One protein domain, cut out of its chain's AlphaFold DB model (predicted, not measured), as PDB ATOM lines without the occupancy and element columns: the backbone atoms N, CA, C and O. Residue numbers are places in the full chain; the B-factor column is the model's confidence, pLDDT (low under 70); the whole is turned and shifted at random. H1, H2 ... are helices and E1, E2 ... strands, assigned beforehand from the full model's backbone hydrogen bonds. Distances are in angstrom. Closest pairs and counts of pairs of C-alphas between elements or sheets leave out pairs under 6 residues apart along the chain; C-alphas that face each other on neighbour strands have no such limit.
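AT A GLANCE: This is residues 27 to 107 of the 276 residues of an uncharacterized protein of Bacteroidetes bacterium (UniProt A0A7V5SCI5). A strongly twisted, only just so, sheet of three strands, E2, E3 and E4, makes a wall, with the short helices H1, H2 and H3 standing off to one side of it. E1 and E5, near the two ends of the printed part, pair as a small ribbon at one end of the longest axis, and the long loop of residues 38 to 53 pairs briefly with E4. The printed part has 81 residues with elements in the order E1 H1 H2 E2 E3 E4 H3 E5; both sheets, E2 - E3 - E4 and E1 - E5, are antiparallel. The class is mixed, the whole compact with a radius of gyration of the C-alphas of 11.9 A, spanning 31 by 26 by 21 A.

HOW THE PARTS SIT: E1, residues 27 to 29, is the antiparallel neighbour of E5, residues 102 to 106, with N 28 and O 103 2.9 A apart. H1, residues 33 to 37, touches H2, residues 54 to 60; their closest C-alphas, Leu 37 and Ile 54, are 7.4 A apart. E2, residues 64 to 71, E3, residues 74 to 81, and E4, residues 84 to 91, form a meander, each strand the antiparallel neighbour of the one before, in two hairpins; N 69 and O 76 are 2.8 A apart, N 77 and O 88 2.7 A. H3, residues 95 to 101, is close to H1 but not clearly touching, the closest C-alphas being Thr 33 and Asn 101 at 4.8 A. In H1, H2 and H3 every O i to N i+4 pair is within hydrogen-bond range.

IN THESE COORDINATES: E1 begins at C-alpha 27 (68.102, -22.669, 7.028). H2 and H3 each measure 10.1 A, E2 21.0 A, E3 21.7 A and E4 23.5 A. E5 ends at C-alpha 106 (61.941, -20.002, 4.124).

THE WHOLE: The C-alphas farthest apart, Ser 48 and Gly 107, are 33.5 A apart. The printed part has no cut; the link H1 to H2 is long. Mean pLDDT of the printed part is 72.8, with residues 64 to 72 and 102 to 107 among those under 70.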
ATOM      1  N   TRP A  27      67.305 -21.566   7.541       53.50
ATOM      2  CA  TRP A  27      68.102 -22.669   7.028       53.50
ATOM      3  C   TRP A  27      68.086 -23.813   8.030       53.50
ATOM      4  O   TRP A  27      68.273 -23.593   9.225       53.50
ATOM      5  N   VAL A  28      67.892 -25.032   7.542       51.78
ATOM      6  CA  VAL A  28      68.031 -26.247   8.349       51.78
ATOM      7  C   VAL A  28      69.119 -27.138   7.795       51.78
ATOM      8  O   VAL A  28      69.519 -27.024   6.630       51.78
ATOM      9  N   GLU A  29      69.601 -28.034   8.652       61.34
ATOM     10  CA  GLU A  29      70.560 -29.039   8.231       61.34
ATOM     11  C   GLU A  29      70.019 -29.855   7.051       61.34
ATOM     12  O   GLU A  29      68.868 -30.291   7.010       61.34
ATOM     13  N   SER A  30      70.888 -30.060   6.071       67.44
ATOM     14  CA  SER A  30      70.696 -31.021   5.001       67.44
ATOM     15  C   SER A  30      71.613 -32.225   5.248       67.44
ATOM     16  O   SER A  30      72.594 -32.121   5.995       67.44
ATOM     17  N   PRO A  31      71.393 -33.359   4.565       69.25
ATOM     18  CA  PRO A  31      72.328 -34.485   4.610       69.25
ATOM     19  C   PRO A  31      73.774 -34.118   4.226       69.25
ATOM     20  O   PRO A  31      74.705 -34.842   4.564       69.25
ATOM     21  N   ARG A  32      73.980 -32.987   3.535       78.44
ATOM     22  CA  ARG A  32      75.291 -32.511   3.071       78.44
ATOM     23  C   ARG A  32      75.988 -31.560   4.047       78.44
ATOM     24  O   ARG A  32      77.180 -31.327   3.878       78.44
ATOM     25  N   THR A  33      75.292 -31.031   5.058       78.56
ATOM     26  CA  THR A  33      75.828 -29.984   5.952       78.56
ATOM     27  C   THR A  33      77.108 -30.422   6.655       78.56
ATOM     28  O   THR A  33      78.133 -29.756   6.559       78.56
ATOM     29  N   TRP A  34      77.068 -31.569   7.329       84.88
ATOM     30  CA  TRP A  34      78.166 -32.045   8.170       84.88
ATOM     31  C   TRP A  34      79.365 -32.569   7.378       84.88
ATOM     32  O   TRP A  34      80.488 -32.192   7.715       84.88
ATOM     33  N   PRO A  35      79.174 -33.330   6.281       86.56
ATOM     34  CA  PRO A  35      80.268 -33.635   5.364       86.56
ATOM     35  C   PRO A  35      80.948 -32.380   4.802       86.56
ATOM     36  O   PRO A  35      82.171 -32.350   4.706       86.56
ATOM     37  N   ALA A  36      80.183 -31.336   4.460       86.56
ATOM     38  CA  ALA A  36      80.736 -30.092   3.928       86.56
ATOM     39  C   ALA A  36      81.510 -29.295   4.990       86.56
ATOM     40  O   ALA A  36      82.599 -28.803   4.706       86.56
ATOM     41  N   LEU A  37      80.990 -29.210   6.219       87.12
ATOM     42  CA  LEU A  37      81.703 -28.594   7.341       87.12
ATOM     43  C   LEU A  37      83.009 -29.330   7.659       87.12
ATOM     44  O   LEU A  37      84.024 -28.688   7.904       87.12
ATOM     45  N   ALA A  38      83.019 -30.664   7.596       86.62
ATOM     46  CA  ALA A  38      84.212 -31.472   7.856       86.62
ATOM     47  C   ALA A  38      85.329 -31.286   6.810       86.62
ATOM     48  O   ALA A  38      86.443 -31.770   7.013       86.62
ATOM     49  N   GLN A  39      85.031 -30.624   5.688       87.50
ATOM     50  CA  GLN A  39      85.997 -30.248   4.656       87.50
ATOM     51  C   GLN A  39      86.506 -28.807   4.812       87.50
ATOM     52  O   GLN A  39      87.459 -28.430   4.132       87.50
ATOM     53  N   LEU A  40      85.910 -27.996   5.697       87.12
ATOM     54  CA  LEU A  40      86.400 -26.652   5.991       87.12
ATOM     55  C   LEU A  40      87.656 -26.742   6.868       87.12
ATOM     56  O   LEU A  40      87.582 -27.027   8.060       87.12
ATOM     57  N   SER A  41      88.822 -26.463   6.282       79.94
ATOM     58  CA  SER A  41      90.126 -26.503   6.969       79.94
ATOM     59  C   SER A  41      90.311 -25.416   8.036       79.94
ATOM     60  O   SER A  41      91.262 -25.448   8.812       79.94
ATOM     61  N   ASN A  42      89.408 -24.443   8.071       88.06
ATOM     62  CA  ASN A  42      89.472 -23.228   8.873       88.06
ATOM     63  C   ASN A  42      88.356 -23.137   9.925       88.06
ATOM     64  O   ASN A  42      88.184 -22.073  10.519       88.06
ATOM     65  N   LEU A  43      87.616 -24.226  10.165       92.38
ATOM     66  CA  LEU A  43      86.649 -24.286  11.254       92.38
ATOM     67  C   LEU A  43      87.364 -24.503  12.593       92.38
ATOM     68  O   LEU A  43      88.080 -25.489  12.792       92.38
ATOM     69  N   ARG A  44      87.155 -23.573  13.518       91.88
ATOM     70  CA  ARG A  44      87.806 -23.530  14.826       91.88
ATOM     71  C   ARG A  44      86.775 -23.452  15.930       91.88
ATOM     72  O   ARG A  44      85.714 -22.866  15.748       91.88
ATOM     73  N   ASP A  45      87.096 -24.022  17.076       85.81
ATOM     74  CA  ASP A  45      86.325 -23.804  18.287       85.81
ATOM     75  C   ASP A  45      86.454 -22.332  18.707       85.81
ATOM     76  O   ASP A  45      87.554 -21.781  18.741       85.81
ATOM     77  N   ALA A  46      85.329 -21.678  18.985       76.75
ATOM     78  CA  ALA A  46      85.281 -20.240  19.235       76.75
ATOM     79  C   ALA A  46      85.974 -19.850  20.548       76.75
ATOM     80  O   ALA A  46      86.467 -18.733  20.669       76.75
ATOM     81  N   ARG A  47      86.014 -20.763  21.529       72.81
ATOM     82  CA  ARG A  47      86.600 -20.515  22.852       72.81
ATOM     83  C   ARG A  47      88.103 -20.772  22.867       72.81
ATOM     84  O   ARG A  47      88.854 -19.989  23.434       72.81
ATOM     85  N   SER A  48      88.534 -21.886  22.287       75.44
ATOM     86  CA  SER A  48      89.927 -22.347  22.329       75.44
ATOM     87  C   SER A  48      90.738 -21.976  21.088       75.44
ATOM     88  O   SER A  48      91.962 -22.072  21.106       75.44
ATOM     89  N   GLY A  49      90.087 -21.595  19.984       84.38
ATOM     90  CA  GLY A  49      90.736 -21.314  18.698       84.38
ATOM     91  C   GLY A  49      91.309 -22.553  17.995       84.38
ATOM     92  O   GLY A  49      91.867 -22.447  16.893       84.38
ATOM     93  N   LEU A  50      91.178 -23.734  18.603       88.06
ATOM     94  CA  LEU A  50      91.710 -24.982  18.075       88.06
ATOM     95  C   LEU A  50      90.859 -25.491  16.901       88.06
ATOM     96  O   LEU A  50      89.641 -25.301  16.898       88.06
ATOM     97  N   PRO A  51      91.464 -26.153  15.896       90.38
ATOM     98  CA  PRO A  51      90.712 -26.773  14.810       90.38
ATOM     99  C   PRO A  51      89.710 -27.812  15.323       90.38
ATOM    100  O   PRO A  51      90.054 -28.671  16.140       90.38
ATOM    101  N   VAL A  52      88.483 -27.779  14.799       87.50
ATOM    102  CA  VAL A  52      87.435 -28.738  15.179       87.50
ATOM    103  C   VAL A  52      87.595 -30.031  14.383       87.50
ATOM    104  O   VAL A  52      87.580 -30.037  13.152       87.50
ATOM    105  N   ARG A  53      87.679 -31.171  15.076       85.69
ATOM    106  CA  ARG A  53      87.749 -32.504  14.450       85.69
ATOM    107  C   ARG A  53      86.354 -33.060  14.153       85.69
ATOM    108  O   ARG A  53      85.942 -34.064  14.727       85.69
ATOM    109  N   ILE A  54      85.633 -32.427  13.228       85.75
ATOM    110  CA  ILE A  54      84.228 -32.770  12.941       85.75
ATOM    111  C   ILE A  54      84.044 -34.239  12.534       85.75
ATOM    112  O   ILE A  54      83.059 -34.849  12.937       85.75
ATOM    113  N   ARG A  55      84.972 -34.831  11.765       84.94
ATOM    114  CA  ARG A  55      84.853 -36.239  11.331       84.94
ATOM    115  C   ARG A  55      84.705 -37.198  12.516       84.94
ATOM    116  O   ARG A  55      83.754 -37.966  12.548       84.94
ATOM    117  N   ALA A  56      85.560 -37.046  13.526       81.75
ATOM    118  CA  ALA A  56      85.503 -37.846  14.748       81.75
ATOM    119  C   ALA A  56      84.202 -37.612  15.541       81.75
ATOM    120  O   ALA A  56      83.660 -38.530  16.157       81.75
ATOM    121  N   MET A  57      83.664 -36.387  15.507       82.25
ATOM    122  CA  MET A  57      82.368 -36.093  16.121       82.25
ATOM    123  C   MET A  57      81.235 -36.818  15.392       82.25
ATOM    124  O   MET A  57      80.449 -37.495  16.036       82.25
ATOM    125  N   ILE A  58      81.181 -36.749  14.056       81.31
ATOM    126  CA  ILE A  58      80.148 -37.425  13.252       81.31
ATOM    127  C   ILE A  58      80.187 -38.949  13.449       81.31
ATOM    128  O   ILE A  58      79.127 -39.563  13.542       81.31
ATOM    129  N   GLU A  59      81.382 -39.544  13.503       82.06
ATOM    130  CA  GLU A  59      81.585 -40.993  13.668       82.06
ATOM    131  C   GLU A  59      81.110 -41.520  15.027       82.06
ATOM    132  O   GLU A  59      80.691 -42.670  15.124       82.06
ATOM    133  N   THR A  60      81.160 -40.687  16.070       80.31
ATOM    134  CA  THR A  60      80.718 -41.067  17.418       80.31
ATOM    135  C   THR A  60      79.248 -40.738  17.639       80.31
ATOM    136  O   THR A  60      78.449 -41.614  17.955       80.31
ATOM    137  N   GLU A  61      78.883 -39.470  17.477       75.62
ATOM    138  CA  GLU A  61      77.516 -38.989  17.588       75.62
ATOM    139  C   GLU A  61      77.373 -37.672  16.833       75.62
ATOM    140  O   GLU A  61      78.031 -36.674  17.139       75.62
ATOM    141  N   LYS A  62      76.464 -37.655  15.860       73.00
ATOM    142  CA  LYS A  62      76.258 -36.495  15.003       73.00
ATOM    143  C   LYS A  62      75.795 -35.276  15.831       73.00
ATOM    144  O   LYS A  62      74.711 -35.332  16.417       73.00
ATOM    145  N   PRO A  63      76.550 -34.160  15.837       73.50
ATOM    146  CA  PRO A  63      76.094 -32.920  16.459       73.50
ATOM    147  C   PRO A  63      74.828 -32.395  15.770       73.50
ATOM    148  O   PRO A  63      74.616 -32.602  14.574       73.50
ATOM    149  N   SER A  64      73.978 -31.716  16.534       65.31
ATOM    150  CA  SER A  64      72.760 -31.073  16.030       65.31
ATOM    151  C   SER A  64      73.010 -29.589  15.808       65.31
ATOM    152  O   SER A  64      73.547 -28.908  16.679       65.31
ATOM    153  N   LEU A  65      72.625 -29.070  14.641       60.94
ATOM    154  CA  LEU A  65      72.808 -27.660  14.318       60.94
ATOM    155  C   LEU A  65      71.779 -26.830  15.088       60.94
ATOM    156  O   LEU A  65      70.579 -27.035  14.906       60.94
ATOM    157  N   LEU A  66      72.256 -25.905  15.924       51.38
ATOM    158  CA  LEU A  66      71.416 -24.963  16.663       51.38
ATOM    159  C   LEU A  66      71.292 -23.645  15.896       51.38
ATOM    160  O   LEU A  66      70.188 -23.200  15.604       51.38
ATOM    161  N   SER A  67      72.414 -23.022  15.524       53.44
ATOM    162  CA  SER A  67      72.378 -21.794  14.729       53.44
ATOM    163  C   SER A  67      73.609 -21.590  13.847       53.44
ATOM    164  O   SER A  67      74.672 -22.162  14.078       53.44
ATOM    165  N   VAL A  68      73.444 -20.749  12.824       57.44
ATOM    166  CA  VAL A  68      74.508 -20.231  11.960       57.44
ATOM    167  C   VAL A  68      74.311 -18.727  11.861       57.44
ATOM    168  O   VAL A  68      73.239 -18.279  11.457       57.44
ATOM    169  N   CYS A  69      75.325 -17.958  12.237       56.88
ATOM    170  CA  CYS A  69      75.355 -16.504  12.131       56.88
ATOM    171  C   CYS A  69      76.542 -16.094  11.262       56.88
ATOM    172  O   CYS A  69      77.576 -16.748  11.298       56.88
ATOM    173  N   GLN A  70      76.412 -15.032  10.474       57.28
ATOM    174  CA  GLN A  70      77.556 -14.433   9.795       57.28
ATOM    175  C   GLN A  70      77.766 -13.030  10.357       57.28
ATOM    176  O   GLN A  70      76.874 -12.188  10.267       57.28
ATOM    177  N   GLU A  71      78.935 -12.812  10.947       55.44
ATOM    178  CA  GLU A  71      79.342 -11.582  11.619       55.44
ATOM    179  C   GLU A  71      80.621 -11.090  10.939       55.44
ATOM    180  O   GLU A  71      81.665 -11.741  10.982       55.44
ATOM    181  N   ALA A  72      80.519  -9.964  10.234       62.50
ATOM    182  CA  ALA A  72      81.589  -9.389   9.425       62.50
ATOM    183  C   ALA A  72      82.235 -10.420   8.470       62.50
ATOM    184  O   ALA A  72      81.612 -10.876   7.507       62.50
ATOM    185  N   THR A  73      83.494 -10.778   8.725       73.12
ATOM    186  CA  THR A  73      84.293 -11.710   7.919       73.12
ATOM    187  C   THR A  73      84.240 -13.147   8.429       73.12
ATOM    188  O   THR A  73      84.995 -13.988   7.936       73.12
ATOM    189  N   GLN A  74      83.370 -13.453   9.394       74.88
ATOM    190  CA  GLN A  74      83.286 -14.755  10.044       74.88
ATOM    191  C   GLN A  74      81.872 -15.335   9.998       74.88
ATOM    192  O   GLN A  74      80.870 -14.627  10.010       74.88
ATOM    193  N   THR A  75      81.790 -16.659   9.947       77.00
ATOM    194  CA  THR A  75      80.571 -17.434  10.145       77.00
ATOM    195  C   THR A  75      80.691 -18.195  11.460       77.00
ATOM    196  O   THR A  75      81.588 -19.020  11.631       77.00
ATOM    197  N   HIS A  76      79.768 -17.922  12.371       71.00
ATOM    198  CA  HIS A  76      79.615 -18.557  13.668       71.00
ATOM    199  C   HIS A  76      78.601 -19.692  13.570       71.00
ATOM    200  O   HIS A  76      77.516 -19.531  13.017       71.00
ATOM    201  N   TRP A  77      78.937 -20.827  14.155       77.31
ATOM    202  CA  TRP A  77      78.125 -22.029  14.218       77.31
ATOM    203  C   TRP A  77      77.886 -22.355  15.682       77.31
ATOM    204  O   TRP A  77      78.840 -22.484  16.442       77.31
ATOM    205  N   ARG A  78      76.630 -22.519  16.089       63.19
ATOM    206  CA  ARG A  78      76.294 -23.103  17.388       63.19
ATOM    207  C   ARG A  78      75.705 -24.474  17.158       63.19
ATOM    208  O   ARG A  78      74.812 -24.639  16.322       63.19
ATOM    209  N   VAL A  79      76.206 -25.452  17.890       68.19
ATOM    210  CA  VAL A  79      75.777 -26.842  17.761       68.19
ATOM    211  C   VAL A  79      75.580 -27.456  19.133       68.19
ATOM    212  O   VAL A  79      76.227 -27.055  20.095       68.19
ATOM    213  N   ILE A  80      74.705 -28.448  19.211       62.25
ATOM    214  CA  ILE A  80      74.520 -29.268  20.403       62.25
ATOM    215  C   ILE A  80      75.218 -30.602  20.170       62.25
ATOM    216  O   ILE A  80      74.955 -31.276  19.170       62.25
ATOM    217  N   TRP A  81      76.088 -30.997  21.091       73.88
ATOM    218  CA  TRP A  81      76.766 -32.288  21.069       73.88
ATOM    219  C   TRP A  81      76.833 -32.848  22.485       73.88
ATOM    220  O   TRP A  81      77.345 -32.185  23.378       73.88
ATOM    221  N   ARG A  82      76.289 -34.055  22.700       76.69
ATOM    222  CA  ARG A  82      76.265 -34.733  24.013       76.69
ATOM    223  C   ARG A  82      75.649 -33.912  25.155       76.69
ATOM    224  O   ARG A  82      76.043 -34.043  26.305       76.69
ATOM    225  N   GLY A  83      74.658 -33.081  24.835       59.66
ATOM    226  CA  GLY A  83      73.997 -32.198  25.803       59.66
ATOM    227  C   GLY A  83      74.697 -30.854  26.010       59.66
ATOM    228  O   GLY A  83      74.074 -29.938  26.538       59.66
ATOM    229  N   ASP A  84      75.922 -30.692  25.508       61.19
ATOM    230  CA  ASP A  84      76.655 -29.432  25.563       61.19
ATOM    231  C   ASP A  84      76.394 -28.572  24.329       61.19
ATOM    232  O   ASP A  84      76.213 -29.070  23.213       61.19
ATOM    233  N   THR A  85      76.418 -27.253  24.523       67.25
ATOM    234  CA  THR A  85      76.398 -26.287  23.421       67.25
ATOM    235  C   THR A  85      77.823 -25.880  23.079       67.25
ATOM    236  O   THR A  85      78.522 -25.275  23.889       67.25
ATOM    237  N   LEU A  86      78.243 -26.179  21.853       70.00
ATOM    238  CA  LEU A  86      79.545 -25.800  21.318       70.00
ATOM    239  C   LEU A  86      79.394 -24.639  20.340       70.00
ATOM    240  O   LEU A  86      78.408 -24.550  19.604       70.00
ATOM    241  N   SER A  87      80.397 -23.766  20.315       74.94
ATOM    242  CA  SER A  87      80.465 -22.634  19.393       74.94
ATOM    243  C   SER A  87      81.692 -22.770  18.509       74.94
ATOM    244  O   SER A  87      82.802 -22.897  19.017       74.94
ATOM    245  N   TRP A  88      81.509 -22.715  17.195       84.62
ATOM    246  CA  TRP A  88      82.584 -22.785  16.213       84.62
ATOM    247  C   TRP A  88      82.565 -21.566  15.303       84.62
ATOM    248  O   TRP A  88      81.522 -20.961  15.079       84.62
ATOM    249  N   ILE A  89      83.718 -21.222  14.750       85.19
ATOM    250  CA  ILE A  89      83.897 -20.100  13.837       85.19
ATOM    251  C   ILE A  89      84.697 -20.534  12.617       85.19
ATOM    252  O   ILE A  89      85.625 -21.335  12.708       85.19
ATOM    253  N   CYS A  90      84.351 -19.986  11.462       89.00
ATOM    254  CA  CYS A  90      85.163 -20.042  10.251       89.00
ATOM    255  C   CYS A  90      85.098 -18.684   9.538       89.00
ATOM    256  O   CYS A  90      84.266 -17.851   9.890       89.00
ATOM    257  N   PRO A  91      85.935 -18.427   8.524       87.56
ATOM    258  CA  PRO A  91      85.726 -17.319   7.601       87.56
ATOM    259  C   PRO A  91      84.326 -17.332   6.983       87.56
ATOM    260  O   PRO A  91      83.705 -18.388   6.834       87.56
ATOM    261  N   ALA A  92      83.858 -16.144   6.611       78.62
ATOM    262  CA  ALA A  92      82.555 -15.909   6.011       78.62
ATOM    263  C   ALA A  92      82.319 -16.824   4.803       78.62
ATOM    264  O   ALA A  92      83.100 -16.848   3.847       78.62
ATOM    265  N   LEU A  93      81.216 -17.566   4.836       75.31
ATOM    266  CA  LEU A  93      80.831 -18.449   3.742       75.31
ATOM    267  C   LEU A  93      79.969 -17.716   2.721       75.31
ATOM    268  O   LEU A  93      79.097 -16.918   3.053       75.31
ATOM    269  N   SER A  94      80.178 -18.028   1.442       70.19
ATOM    270  CA  SER A  94      79.341 -17.443   0.395       70.19
ATOM    271  C   SER A  94      77.880 -17.913   0.520       70.19
ATOM    272  O   SER A  94      77.628 -19.084   0.835       70.19
ATOM    273  N   PRO A  95      76.894 -17.075   0.150       61.25
ATOM    274  CA  PRO A  95      75.489 -17.486   0.099       61.25
ATOM    275  C   PRO A  95      75.243 -18.718  -0.783       61.25
ATOM    276  O   PRO A  95      74.366 -19.538  -0.507       61.25
ATOM    277  N   ARG A  96      76.040 -18.881  -1.848       63.94
ATOM    278  CA  ARG A  96      75.992 -20.051  -2.735       63.94
ATOM    279  C   ARG A  96      76.423 -21.329  -2.016       63.94
ATOM    280  O   ARG A  96      75.813 -22.374  -2.234       63.94
ATOM    281  N   TRP A  97      77.442 -21.251  -1.160       81.75
ATOM    282  CA  TRP A  97      77.870 -22.377  -0.334       81.75
ATOM    283  C   TRP A  97      76.778 -22.758   0.667       81.75
ATOM    284  O   TRP A  97      76.426 -23.933   0.755       81.75
ATOM    285  N   LEU A  98      76.183 -21.773   1.352       70.38
ATOM    286  CA  LEU A  98      75.093 -22.005   2.309       70.38
ATOM    287  C   LEU A  98      73.901 -22.699   1.630       70.38
ATOM    288  O   LEU A  98      73.471 -23.752   2.087       70.38
ATOM    289  N   ARG A  99      73.459 -22.208   0.463       62.38
ATOM    290  CA  ARG A  99      72.379 -22.815  -0.347       62.38
ATOM    291  C   ARG A  99      72.640 -24.248  -0.790       62.38
ATOM    292  O   ARG A  99      71.704 -25.020  -0.960       62.38
ATOM    293  N   ARG A 100      73.902 -24.591  -1.046       74.06
ATOM    294  CA  ARG A 100      74.285 -25.928  -1.513       74.06
ATOM    295  C   ARG A 100      74.286 -26.958  -0.383       74.06
ATOM    296  O   ARG A 100      74.090 -28.144  -0.654       74.06
ATOM    297  N   ASN A 101      74.549 -26.512   0.845       75.69
ATOM    298  CA  ASN A 101      74.843 -27.382   1.983       75.69
ATOM    299  C   ASN A 101      73.808 -27.296   3.110       75.69
ATOM    300  O   ASN A 101      73.829 -28.135   4.008       75.69
ATOM    301  N   LEU A 102      72.878 -26.345   3.057       68.62
ATOM    302  CA  LEU A 102      71.736 -26.210   3.957       68.62
ATOM    303  C   LEU A 102      70.442 -26.200   3.142       68.62
ATOM    304  O   LEU A 102      70.423 -25.767   1.990       68.62
ATOM    305  N   THR A 103      69.349 -26.645   3.754       57.06
ATOM    306  CA  THR A 103      68.021 -26.552   3.149       57.06
ATOM    307  C   THR A 103      67.380 -25.238   3.569       57.06
ATOM    308  O   THR A 103      67.202 -24.985   4.759       57.06
ATOM    309  N   LEU A 104      67.015 -24.406   2.597       53.19
ATOM    310  CA  LEU A 104      66.208 -23.215   2.847       53.19
ATOM    311  C   LEU A 104      64.759 -23.641   3.094       53.19
ATOM    312  O   LEU A 104      64.094 -24.092   2.168       53.19
ATOM    313  N   LEU A 105      64.266 -23.491   4.322       45.00
ATOM    314  CA  LEU A 105      62.845 -23.689   4.622       45.00
ATOM    315  C   LEU A 105      62.019 -22.454   4.281       45.00
ATOM    316  O   LEU A 105      60.868 -22.569   3.871       45.00
ATOM    317  N   ARG A 106      62.605 -21.265   4.439       42.38
ATOM    318  CA  ARG A 106      61.941 -20.002   4.124       42.38
ATOM    319  C   ARG A 106      62.964 -18.946   3.748       42.38
ATOM    320  O   ARG A 106      63.868 -18.681   4.531       42.38
ATOM    321  N   GLY A 107      62.829 -18.368   2.559       37.12
ATOM    322  CA  GLY A 107      63.686 -17.285   2.077       37.12
ATOM    323  C   GLY A 107      63.015 -15.918   2.142       37.12
ATOM    324  O   GLY A 107      61.792 -15.812   2.247       37.12
TER     325      GLY A 107